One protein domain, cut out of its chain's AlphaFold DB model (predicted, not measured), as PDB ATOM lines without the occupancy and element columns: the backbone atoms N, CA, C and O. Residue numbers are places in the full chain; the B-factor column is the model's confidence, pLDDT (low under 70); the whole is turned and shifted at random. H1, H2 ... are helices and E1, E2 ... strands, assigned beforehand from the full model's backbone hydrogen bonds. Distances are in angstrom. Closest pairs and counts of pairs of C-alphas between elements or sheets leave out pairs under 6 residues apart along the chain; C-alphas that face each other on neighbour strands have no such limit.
ATOM      1  N   TRP A  95     -37.376 -42.791  39.818       76.62
ATOM      2  CA  TRP A  95     -36.618 -41.720  39.202       76.62
ATOM      3  C   TRP A  95     -36.731 -41.838  37.676       76.62
ATOM      4  O   TRP A  95     -36.735 -42.940  37.129       76.62
ATOM      5  N   MET A  96     -36.878 -40.694  37.013       88.62
ATOM      6  CA  MET A  96     -36.954 -40.548  35.559       88.62
ATOM      7  C   MET A  96     -35.712 -39.795  35.088       88.62
ATOM      8  O   MET A  96     -35.427 -38.711  35.595       88.62
ATOM      9  N   GLU A  97     -34.959 -40.363  34.155       90.12
ATOM     10  CA  GLU A  97     -33.818 -39.680  33.543       90.12
ATOM     11  C   GLU A  97     -34.314 -38.644  32.533       90.12
ATOM     12  O   GLU A  97     -35.291 -38.883  31.823       90.12
ATOM     13  N   ALA A  98     -33.670 -37.476  32.511       87.88
ATOM     14  CA  ALA A  98     -33.927 -36.477  31.486       87.88
ATOM     15  C   ALA A  98     -33.096 -36.830  30.253       87.88
ATOM     16  O   ALA A  98     -31.867 -36.882  30.337       87.88
ATOM     17  N   ILE A  99     -33.762 -37.046  29.125       91.00
ATOM     18  CA  ILE A  99     -33.094 -37.129  27.823       91.00
ATOM     19  C   ILE A  99     -32.772 -35.716  27.327       91.00
ATOM     20  O   ILE A  99     -33.410 -34.751  27.750       91.00
ATOM     21  N   ASP A 100     -31.781 -35.568  26.448       90.81
ATOM     22  CA  ASP A 100     -31.382 -34.240  25.960       90.81
ATOM     23  C   ASP A 100     -32.543 -33.510  25.266       90.81
ATOM     24  O   ASP A 100     -32.749 -32.326  25.518       90.81
ATOM     25  N   GLU A 101     -33.384 -34.246  24.536       90.31
ATOM     26  CA  GLU A 101     -34.618 -33.757  23.902       90.31
ATOM     27  C   GLU A 101     -35.585 -33.105  24.906       90.31
ATOM     28  O   GLU A 101     -36.194 -32.074  24.613       90.31
ATOM     29  N   ASP A 102     -35.696 -33.654  26.125       88.56
ATOM     30  CA  ASP A 102     -36.549 -33.097  27.182       88.56
ATOM     31  C   ASP A 102     -36.032 -31.718  27.644       88.56
ATOM     32  O   ASP A 102     -36.800 -30.906  28.156       88.56
ATOM     33  N   LEU A 103     -34.738 -31.434  27.458       90.50
ATOM     34  CA  LEU A 103     -34.055 -30.233  27.949       90.50
ATOM     35  C   LEU A 103     -33.834 -29.165  26.871       90.50
ATOM     36  O   LEU A 103     -33.454 -28.043  27.206       90.50
ATOM     37  N   GLU A 104     -34.088 -29.495  25.604       87.75
ATOM     38  CA  GLU A 104     -33.938 -28.590  24.458       87.75
ATOM     39  C   GLU A 104     -34.896 -27.397  24.506       87.75
ATOM     40  O   GLU A 104     -34.557 -26.303  24.054       87.75
ATOM     41  N   SER A 105     -36.095 -27.588  25.059       89.06
ATOM     42  CA  SER A 105     -37.113 -26.543  25.118       89.06
ATOM     43  C   SER A 105     -37.923 -26.589  26.407       89.06
ATOM     44  O   SER A 105     -38.074 -27.623  27.057       89.06
ATOM     45  N   GLU A 106     -38.489 -25.441  26.772       88.25
ATOM     46  CA  GLU A 106     -39.380 -25.345  27.929       88.25
ATOM     47  C   GLU A 106     -40.653 -26.180  27.745       88.25
ATOM     48  O   GLU A 106     -41.124 -26.793  28.699       88.25
ATOM     49  N   GLU A 107     -41.167 -26.271  26.519       87.81
ATOM     50  CA  GLU A 107     -42.331 -27.095  26.185       87.81
ATOM     51  C   GLU A 107     -42.051 -28.592  26.399       87.81
ATOM     52  O   GLU A 107     -42.866 -29.296  27.003       87.81
ATOM     53  N   ASN A 108     -40.858 -29.062  26.021       90.94
ATOM     54  CA  ASN A 108     -40.440 -30.443  26.269       90.94
ATOM     55  C   ASN A 108     -40.251 -30.716  27.769       90.94
ATOM     56  O   ASN A 108     -40.696 -31.750  28.270       90.94
ATOM     57  N   LEU A 109     -39.708 -29.757  28.525       90.38
ATOM     58  CA  LEU A 109     -39.606 -29.849  29.986       90.38
ATOM     59  C   LEU A 109     -40.969 -29.909  30.674       90.38
ATOM     60  O   LEU A 109     -41.119 -30.614  31.676       90.38
ATOM     61  N   ILE A 110     -41.964 -29.185  30.159       91.81
ATOM     62  CA  ILE A 110     -43.346 -29.280  30.640       91.81
ATOM     63  C   ILE A 110     -43.886 -30.687  30.369       91.81
ATOM     64  O   ILE A 110     -44.447 -31.302  31.275       91.81
ATOM     65  N   ASN A 111     -43.665 -31.243  29.177       91.06
ATOM     66  CA  ASN A 111     -44.081 -32.612  28.860       91.06
ATOM     67  C   ASN A 111     -43.397 -33.647  29.779       91.06
ATOM     68  O   ASN A 111     -44.059 -34.514  30.358       91.06
ATOM     69  N   MET A 112     -42.089 -33.507  30.013       92.81
ATOM     70  CA  MET A 112     -41.350 -34.323  30.980       92.81
ATOM     71  C   MET A 112     -41.937 -34.189  32.392       92.81
ATOM     72  O   MET A 112     -42.120 -35.190  33.087       92.81
ATOM     73  N   TYR A 113     -42.288 -32.974  32.815       92.00
ATOM     74  CA  TYR A 113     -42.917 -32.728  34.110       92.00
ATOM     75  C   TYR A 113     -44.259 -33.455  34.250       92.00
ATOM     76  O   TYR A 113     -44.529 -34.057  35.289       92.00
ATOM     77  N   GLU A 114     -45.087 -33.468  33.206       90.00
ATOM     78  CA  GLU A 114     -46.361 -34.189  33.226       90.00
ATOM     79  C   GLU A 114     -46.177 -35.707  33.245       90.00
ATOM     80  O   GLU A 114     -46.853 -36.396  34.017       90.00
ATOM     81  N   ARG A 115     -45.228 -36.235  32.462       92.06
ATOM     82  CA  ARG A 115     -44.840 -37.655  32.502       92.06
ATOM     83  C   ARG A 115     -44.375 -38.047  33.901       92.06
ATOM     84  O   ARG A 115     -44.832 -39.053  34.441       92.06
ATOM     85  N   TRP A 116     -43.531 -37.226  34.517       93.38
ATOM     86  CA  TRP A 116     -43.047 -37.434  35.875       93.38
ATOM     87  C   TRP A 116     -44.163 -37.344  36.930       93.38
ATOM     88  O   TRP A 116     -44.194 -38.155  37.856       93.38
ATOM     89  N   MET A 117     -45.124 -36.423  36.795       90.56
ATOM     90  CA  MET A 117     -46.278 -36.350  37.704       90.56
ATOM     91  C   MET A 117     -47.163 -37.596  37.612       90.56
ATOM     92  O   MET A 117     -47.580 -38.109  38.646       90.56
ATOM     93  N   ARG A 118     -47.408 -38.117  36.401       89.44
ATOM     94  CA  ARG A 118     -48.144 -39.381  36.212       89.44
ATOM     95  C   ARG A 118     -47.388 -40.558  36.820       89.44
ATOM     96  O   ARG A 118     -47.982 -41.369  37.515       89.44
ATOM     97  N   HIS A 119     -46.076 -40.609  36.601       87.75
ATOM     98  CA  HIS A 119     -45.187 -41.648  37.122       87.75
ATOM     99  C   HIS A 119     -45.102 -41.671  38.651       87.75
ATOM    100  O   HIS A 119     -44.965 -42.730  39.251       87.75
ATOM    101  N   THR A 120     -45.174 -40.501  39.284       86.31
ATOM    102  CA  THR A 120     -45.131 -40.343  40.747       86.31
ATOM    103  C   THR A 120     -46.517 -40.224  41.386       86.31
ATOM    104  O   THR A 120     -46.605 -39.960  42.583       86.31
ATOM    105  N   GLU A 121     -47.585 -40.395  40.597       87.12
ATOM    106  CA  GLU A 121     -48.991 -40.285  41.012       87.12
ATOM    107  C   GLU A 121     -49.332 -38.955  41.721       87.12
ATOM    108  O   GLU A 121     -50.221 -38.872  42.570       87.12
ATOM    109  N   LYS A 122     -48.630 -37.873  41.364       85.19
ATOM    110  CA  LYS A 122     -48.856 -36.531  41.914       85.19
ATOM    111  C   LYS A 122     -49.957 -35.812  41.140       85.19
ATOM    112  O   LYS A 122     -49.830 -35.566  39.944       85.19
ATOM    113  N   ILE A 123     -51.008 -35.395  41.846       86.69
ATOM    114  CA  ILE A 123     -52.120 -34.616  41.281       86.69
ATOM    115  C   ILE A 123     -52.081 -33.193  41.835       86.69
ATOM    116  O   ILE A 123     -51.966 -32.984  43.043       86.69
ATOM    117  N   ARG A 124     -52.194 -32.206  40.941       85.19
ATOM    118  CA  ARG A 124     -52.279 -30.780  41.273       85.19
ATOM    119  C   ARG A 124     -53.434 -30.150  40.522       85.19
ATOM    120  O   ARG A 124     -53.449 -30.176  39.296       85.19
ATOM    121  N   THR A 125     -54.391 -29.613  41.267       81.88
ATOM    122  CA  THR A 125     -55.590 -28.963  40.720       81.88
ATOM    123  C   THR A 125     -55.427 -27.452  40.595       81.88
ATOM    124  O   THR A 125     -56.055 -26.845  39.738       81.88
ATOM    125  N   ASP A 126     -54.593 -26.859  41.448       87.31
ATOM    126  CA  ASP A 126     -54.326 -25.423  41.480       87.31
ATOM    127  C   ASP A 126     -53.243 -25.037  40.460       87.31
ATOM    128  O   ASP A 126     -52.189 -25.683  40.383       87.31
ATOM    129  N   ILE A 127     -53.519 -24.010  39.653       84.69
ATOM    130  CA  ILE A 127     -52.676 -23.617  38.513       84.69
ATOM    131  C   ILE A 127     -51.411 -22.924  39.017       84.69
ATOM    132  O   ILE A 127     -50.305 -23.225  38.562       84.69
ATOM    133  N   GLU A 128     -51.564 -22.033  39.987       87.25
ATOM    134  CA  GLU A 128     -50.484 -21.295  40.625       87.25
ATOM    135  C   GLU A 128     -49.504 -22.257  41.311       87.25
ATOM    136  O   GLU A 128     -48.289 -22.165  41.101       87.25
ATOM    137  N   GLU A 129     -50.011 -23.245  42.050       87.31
ATOM    138  CA  GLU A 129     -49.193 -24.288  42.667       87.31
ATOM    139  C   GLU A 129     -48.508 -25.176  41.625       87.31
ATOM    140  O   GLU A 129     -47.320 -25.482  41.772       87.31
ATOM    141  N   LYS A 130     -49.210 -25.581  40.555       87.50
ATOM    142  CA  LYS A 130     -48.606 -26.362  39.460       87.50
ATOM    143  C   LYS A 130     -47.434 -25.595  38.841       87.50
ATOM    144  O   LYS A 130     -46.359 -26.173  38.672       87.50
ATOM    145  N   ASN A 131     -47.591 -24.294  38.602       88.88
ATOM    146  CA  ASN A 131     -46.534 -23.440  38.057       88.88
ATOM    147  C   ASN A 131     -45.353 -23.285  39.022       88.88
ATOM    148  O   ASN A 131     -44.201 -23.465  38.622       88.88
ATOM    149  N   ARG A 132     -45.611 -23.020  40.308       92.00
ATOM    150  CA  ARG A 132     -44.560 -22.928  41.336       92.00
ATOM    151  C   ARG A 132     -43.724 -24.209  41.402       92.00
ATOM    152  O   ARG A 132     -42.496 -24.169  41.470       92.00
ATOM    153  N   ARG A 133     -44.393 -25.361  41.353       92.56
ATOM    154  CA  ARG A 133     -43.776 -26.691  41.421       92.56
ATOM    155  C   ARG A 133     -43.004 -27.040  40.157       92.56
ATOM    156  O   ARG A 133     -41.927 -27.626  40.264       92.56
ATOM    157  N   PHE A 134     -43.500 -26.629  38.993       92.88
ATOM    158  CA  PHE A 134     -42.779 -26.753  37.732       92.88
ATOM    159  C   PHE A 134     -41.459 -25.969  37.744       92.88
ATOM    160  O   PHE A 134     -40.433 -26.505  37.337       92.88
ATOM    161  N   GLN A 135     -41.429 -24.749  38.291       93.31
ATOM    162  CA  GLN A 135     -40.179 -23.979  38.382       93.31
ATOM    163  C   GLN A 135     -39.125 -24.674  39.261       93.31
ATOM    164  O   GLN A 135     -37.948 -24.749  38.896       93.31
ATOM    165  N   ASN A 136     -39.545 -25.258  40.387       93.94
ATOM    166  CA  ASN A 136     -38.660 -26.076  41.220       93.94
ATOM    167  C   ASN A 136     -38.173 -27.326  40.475       93.94
ATOM    168  O   ASN A 136     -36.986 -27.651  40.522       93.94
ATOM    169  N   PHE A 137     -39.080 -27.987  39.755       94.00
ATOM    170  CA  PHE A 137     -38.776 -29.147  38.926       94.00
ATOM    171  C   PHE A 137     -37.730 -28.831  37.859       94.00
ATOM    172  O   PHE A 137     -36.677 -29.465  37.843       94.00
ATOM    173  N   LYS A 138     -37.956 -27.795  37.045       94.00
ATOM    174  CA  LYS A 138     -37.030 -27.313  36.012       94.00
ATOM    175  C   LYS A 138     -35.633 -27.094  36.583       94.00
ATOM    176  O   LYS A 138     -34.659 -27.639  36.071       94.00
ATOM    177  N   LYS A 139     -35.527 -26.360  37.696       94.44
ATOM    178  CA  LYS A 139     -34.242 -26.083  38.358       94.44
ATOM    179  C   LYS A 139     -33.523 -27.360  38.802       94.44
ATOM    180  O   LYS A 139     -32.311 -27.482  38.628       94.44
ATOM    181  N   ASN A 140     -34.252 -28.305  39.390       92.00
ATOM    182  CA  ASN A 140     -33.672 -29.539  39.913       92.00
ATOM    183  C   ASN A 140     -33.268 -30.510  38.797       92.00
ATOM    184  O   ASN A 140     -32.182 -31.088  38.868       92.00
ATOM    185  N   VAL A 141     -34.093 -30.646  37.760       92.62
ATOM    186  CA  VAL A 141     -33.821 -31.512  36.608       92.62
ATOM    187  C   VAL A 141     -32.663 -30.972  35.779       92.62
ATOM    188  O   VAL A 141     -31.747 -31.730  35.479       92.62
ATOM    189  N   MET A 142     -32.610 -29.665  35.511       90.25
ATOM    190  CA  MET A 142     -31.468 -29.055  34.816       90.25
ATOM    191  C   MET A 142     -30.141 -29.301  35.545       90.25
ATOM    192  O   MET A 142     -29.104 -29.489  34.914       90.25
ATOM    193  N   LYS A 143     -30.168 -29.342  36.884       90.31
ATOM    194  CA  LYS A 143     -28.980 -29.604  37.702       90.31
ATOM    195  C   LYS A 143     -28.588 -31.083  37.747       90.31
ATOM    196  O   LYS A 143     -27.401 -31.387  37.785       90.31
ATOM    197  N   ARG A 144     -29.561 -31.990  37.851       88.00
ATOM    198  CA  ARG A 144     -29.325 -33.420  38.139       88.00
ATOM    199  C   ARG A 144     -29.489 -34.331  36.925       88.00
ATOM    200  O   ARG A 144     -29.251 -35.527  37.061       88.00
ATOM    201  N   ARG A 145     -29.959 -33.790  35.795       91.50
ATOM    202  CA  ARG A 145     -30.366 -34.525  34.583       91.50
ATOM    203  C   ARG A 145     -31.309 -35.704  34.885       91.50
ATOM    204  O   ARG A 145     -31.369 -36.683  34.157       91.50
ATOM    205  N   SER A 146     -32.038 -35.623  35.999       89.50
ATOM    206  CA  SER A 146     -32.905 -36.682  36.512       89.50
ATOM    207  C   SER A 146     -33.953 -36.111  37.469       89.50
ATOM    208  O   SER A 146     -33.737 -35.095  38.139       89.50
ATOM    209  N   ALA A 147     -35.097 -36.784  37.542       91.12
ATOM    210  CA  ALA A 147     -36.255 -36.407  38.333       91.12
ATOM    211  C   ALA A 147     -36.665 -37.545  39.281       91.12
ATOM    212  O   ALA A 147     -37.308 -38.510  38.877       91.12
ATOM    213  N   GLY A 148     -36.310 -37.423  40.562       89.38
ATOM    214  CA  GLY A 148     -36.794 -38.308  41.633       89.38
ATOM    215  C   GLY A 148     -38.118 -37.836  42.246       89.38
ATOM    216  O   GLY A 148     -38.671 -36.818  41.840       89.38
ATOM    217  N   ILE A 149     -38.605 -38.519  43.286       88.75
ATOM    218  CA  ILE A 149     -39.891 -38.206  43.948       88.75
ATOM    219  C   ILE A 149     -39.996 -36.767  44.503       88.75
ATOM    220  O   ILE A 149     -41.092 -36.211  44.584       88.75
ATOM    221  N   PHE A 150     -38.866 -36.127  44.816       89.75
ATOM    222  CA  PHE A 150     -38.783 -34.751  45.331       89.75
ATOM    223  C   PHE A 150     -38.305 -33.728  44.288       89.75
ATOM    224  O   PHE A 150     -37.846 -32.647  44.651       89.75
ATOM    225  N   ALA A 151     -38.369 -34.050  42.992       91.00
ATOM    226  CA  ALA A 151     -37.861 -33.165  41.941       91.00
ATOM    227  C   ALA A 151     -38.539 -31.782  41.928       91.00
ATOM    228  O   ALA A 151     -37.895 -30.796  41.607       91.00
ATOM    229  N   ASP A 152     -39.796 -31.673  42.350       92.00
ATOM    230  CA  ASP A 152     -40.576 -30.427  42.417       92.00
ATOM    231  C   ASP A 152     -40.523 -29.699  43.777       92.00
ATOM    232  O   ASP A 152     -41.305 -28.779  44.045       92.00
ATOM    233  N   THR A 153     -39.645 -30.142  44.674       90.44
ATOM    234  CA  THR A 153     -39.524 -29.613  46.035       90.44
ATOM    235  C   THR A 153     -38.314 -28.683  46.124       90.44
ATOM    236  O   THR A 153     -37.234 -29.016  45.627       90.44
ATOM    237  N   CYS A 154     -38.471 -27.510  46.748       87.88
ATOM    238  CA  CYS A 154     -37.326 -26.641  47.026       87.88
ATOM    239  C   CYS A 154     -36.528 -27.146  48.242       87.88
ATOM    240  O   CYS A 154     -36.977 -28.016  48.989       87.88
ATOM    241  N   LYS A 155     -35.315 -26.624  48.445       83.81
ATOM    242  CA  LYS A 155     -34.421 -27.104  49.511       83.81
ATOM    243  C   LYS A 155     -35.024 -26.867  50.898       83.81
ATOM    244  O   LYS A 155     -34.895 -27.715  51.778       83.81
ATOM    245  N   GLU A 156     -35.689 -25.736  51.076       84.62
ATOM    246  CA  GLU A 156     -36.294 -25.299  52.330       84.62
ATOM    247  C   GLU A 156     -37.468 -26.216  52.695       84.62
ATOM    248  O   GLU A 156     -37.496 -26.786  53.781       84.62
ATOM    249  N   GLU A 157     -38.376 -26.464  51.748       84.06
ATOM    250  CA  GLU A 157     -39.482 -27.413  51.921       84.06
ATOM    251  C   GLU A 157     -38.977 -28.836  52.181       84.06
ATOM    252  O   GLU A 157     -39.512 -29.536  53.038       84.06
ATOM    253  N   PHE A 158     -37.922 -29.260  51.479       81.94
ATOM    254  CA  PHE A 158     -37.302 -30.565  51.697       81.94
ATOM    255  C   PHE A 158     -36.741 -30.698  53.118       81.94
ATOM    256  O   PHE A 158     -36.946 -31.715  53.774       81.94
ATOM    257  N   THR A 159     -36.094 -29.645  53.617       79.44
ATOM    258  CA  THR A 159     -35.535 -29.584  54.975       79.44
ATOM    259  C   THR A 159     -36.642 -29.662  56.032       79.44
ATOM    260  O   THR A 159     -36.548 -30.464  56.963       79.44
ATOM    261  N   CYS A 160     -37.743 -28.927  55.829       75.69
ATOM    262  CA  CYS A 160     -38.933 -29.007  56.677       75.69
ATOM    263  C   CYS A 160     -39.567 -30.409  56.671       75.69
ATOM    264  O   CYS A 160     -39.958 -30.909  57.725       75.69
ATOM    265  N   MET A 161     -39.656 -31.067  55.508       75.88
ATOM    266  CA  MET A 161     -40.230 -32.416  55.391       75.88
ATOM    267  C   MET A 161     -39.407 -33.488  56.105       75.88
ATOM    268  O   MET A 161     -39.981 -34.441  56.627       75.88
ATOM    269  N   LEU A 162     -38.082 -33.340  56.153       71.69
ATOM    270  CA  LEU A 162     -37.209 -34.268  56.873       71.69
ATOM    271  C   LEU A 162     -37.254 -34.080  58.399       71.69
ATOM    272  O   LEU A 162     -36.598 -34.825  59.121       71.69
ATOM    273  N   GLY A 163     -37.996 -33.084  58.904       62.62
ATOM    274  CA  GLY A 163     -37.975 -32.721  60.324       62.62
ATOM    275  C   GLY A 163     -36.614 -32.188  60.778       62.62
ATOM    276  O   GLY A 163     -36.368 -32.018  61.970       62.62
ATOM    277  N   CYS A 164     -35.721 -31.910  59.827       52.19
ATOM    278  CA  CYS A 164     -34.408 -31.367  60.081       52.19
ATOM    279  C   CYS A 164     -34.541 -29.853  60.185       52.19
ATOM    280  O   CYS A 164     -34.173 -29.133  59.263       52.19
ATOM    281  N   ASN A 165     -35.012 -29.341  61.319       51.56
ATOM    282  CA  ASN A 165     -34.577 -28.010  61.723       51.56
ATOM    283  C   ASN A 165     -33.080 -28.133  62.018       51.56
ATOM    284  O   ASN A 165     -32.697 -28.325  63.168       51.56
ATOM    285  N   LEU A 166     -32.234 -28.123  60.981       46.75
ATOM    286  CA  LEU A 166     -30.821 -27.872  61.199       46.75
ATOM    287  C   LEU A 166     -30.800 -26.473  61.812       46.75
ATOM    288  O   LEU A 166     -31.188 -25.531  61.114       46.75
ATOM    289  N   PRO A 167     -30.404 -26.302  63.089       43.41
ATOM    290  CA  PRO A 167     -30.001 -24.978  63.509       43.41
ATOM    291  C   PRO A 167     -28.974 -24.529  62.474       43.41
ATOM    292  O   PRO A 167     -28.135 -25.333  62.050       43.41
TER     293      PRO A 167
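This is residues 95 to 167 of the 207 residues of an uncharacterized protein of Papaver somniferum (UniProt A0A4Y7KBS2). What is the main picture? Two helices, H2 and H3, cross at about a right angle, with a small two-strand ribbon, E1 and E2, near residues 112 to 119 of H2 and 137 to 144 of H3. Short H1 makes a corner with H2 at one end of the long axis, and H4 with the tail after it lies toward the other end. What is it made of? The printed part has 73 residues and is mostly helix, with four named helices and two named strands in the order E1, H1, H2, H3, E2, H4; E1 and E2 form an antiparallel sheet. The whole is compact, with a radius of gyration of the C-alphas of 12.6 A, and only just elongated, spanning 41 by 27 by 18 A.

How do the strands pair? E1, residues 95 to 97, is antiparallel to E2, residues 146 to 148, at 169 degrees; N 96 and O 147 are within hydrogen-bond range at 2.9 A. How do the helices stand? H1, residues 100 to 103, and H2, residues 106 to 119, touch only at the corner; their closest C-alphas, of Asp 102 and Asn 108, are 4.8 A apart. Residues 109 to 113 of H2 alone touch H3, residues 127 to 144, about perpendicular at 82 degrees; the closest C-alphas, of Tyr 113 and Phe 134, are 7.0 A apart. H4, residues 155 to 161, is apart from H1, H2 and H3. What of their backbones? Every O i to N i+4 pair is within hydrogen-bond range in H2, H3 and H4; H1 is too short for one.

Where does the first element begin? E1 begins at C-alpha 95, (-36.618, -41.720, 39.202). How long are the longer helices? H2 measures 19.6 A and H3 25.3 A from first to last C-alpha. Where does the last element end? H4 ends at C-alpha 161, (-40.230, -32.416, 55.391).

How large is it? The two farthest C-alphas, of Glu 101 and Pro 167, are 40.8 A apart. Are there cuts or long links? The printed part has no cut, and no link is long. Where is confidence low? Residues 163 to 167 are under 70 in pLDDT; the mean of the printed part is 85.9.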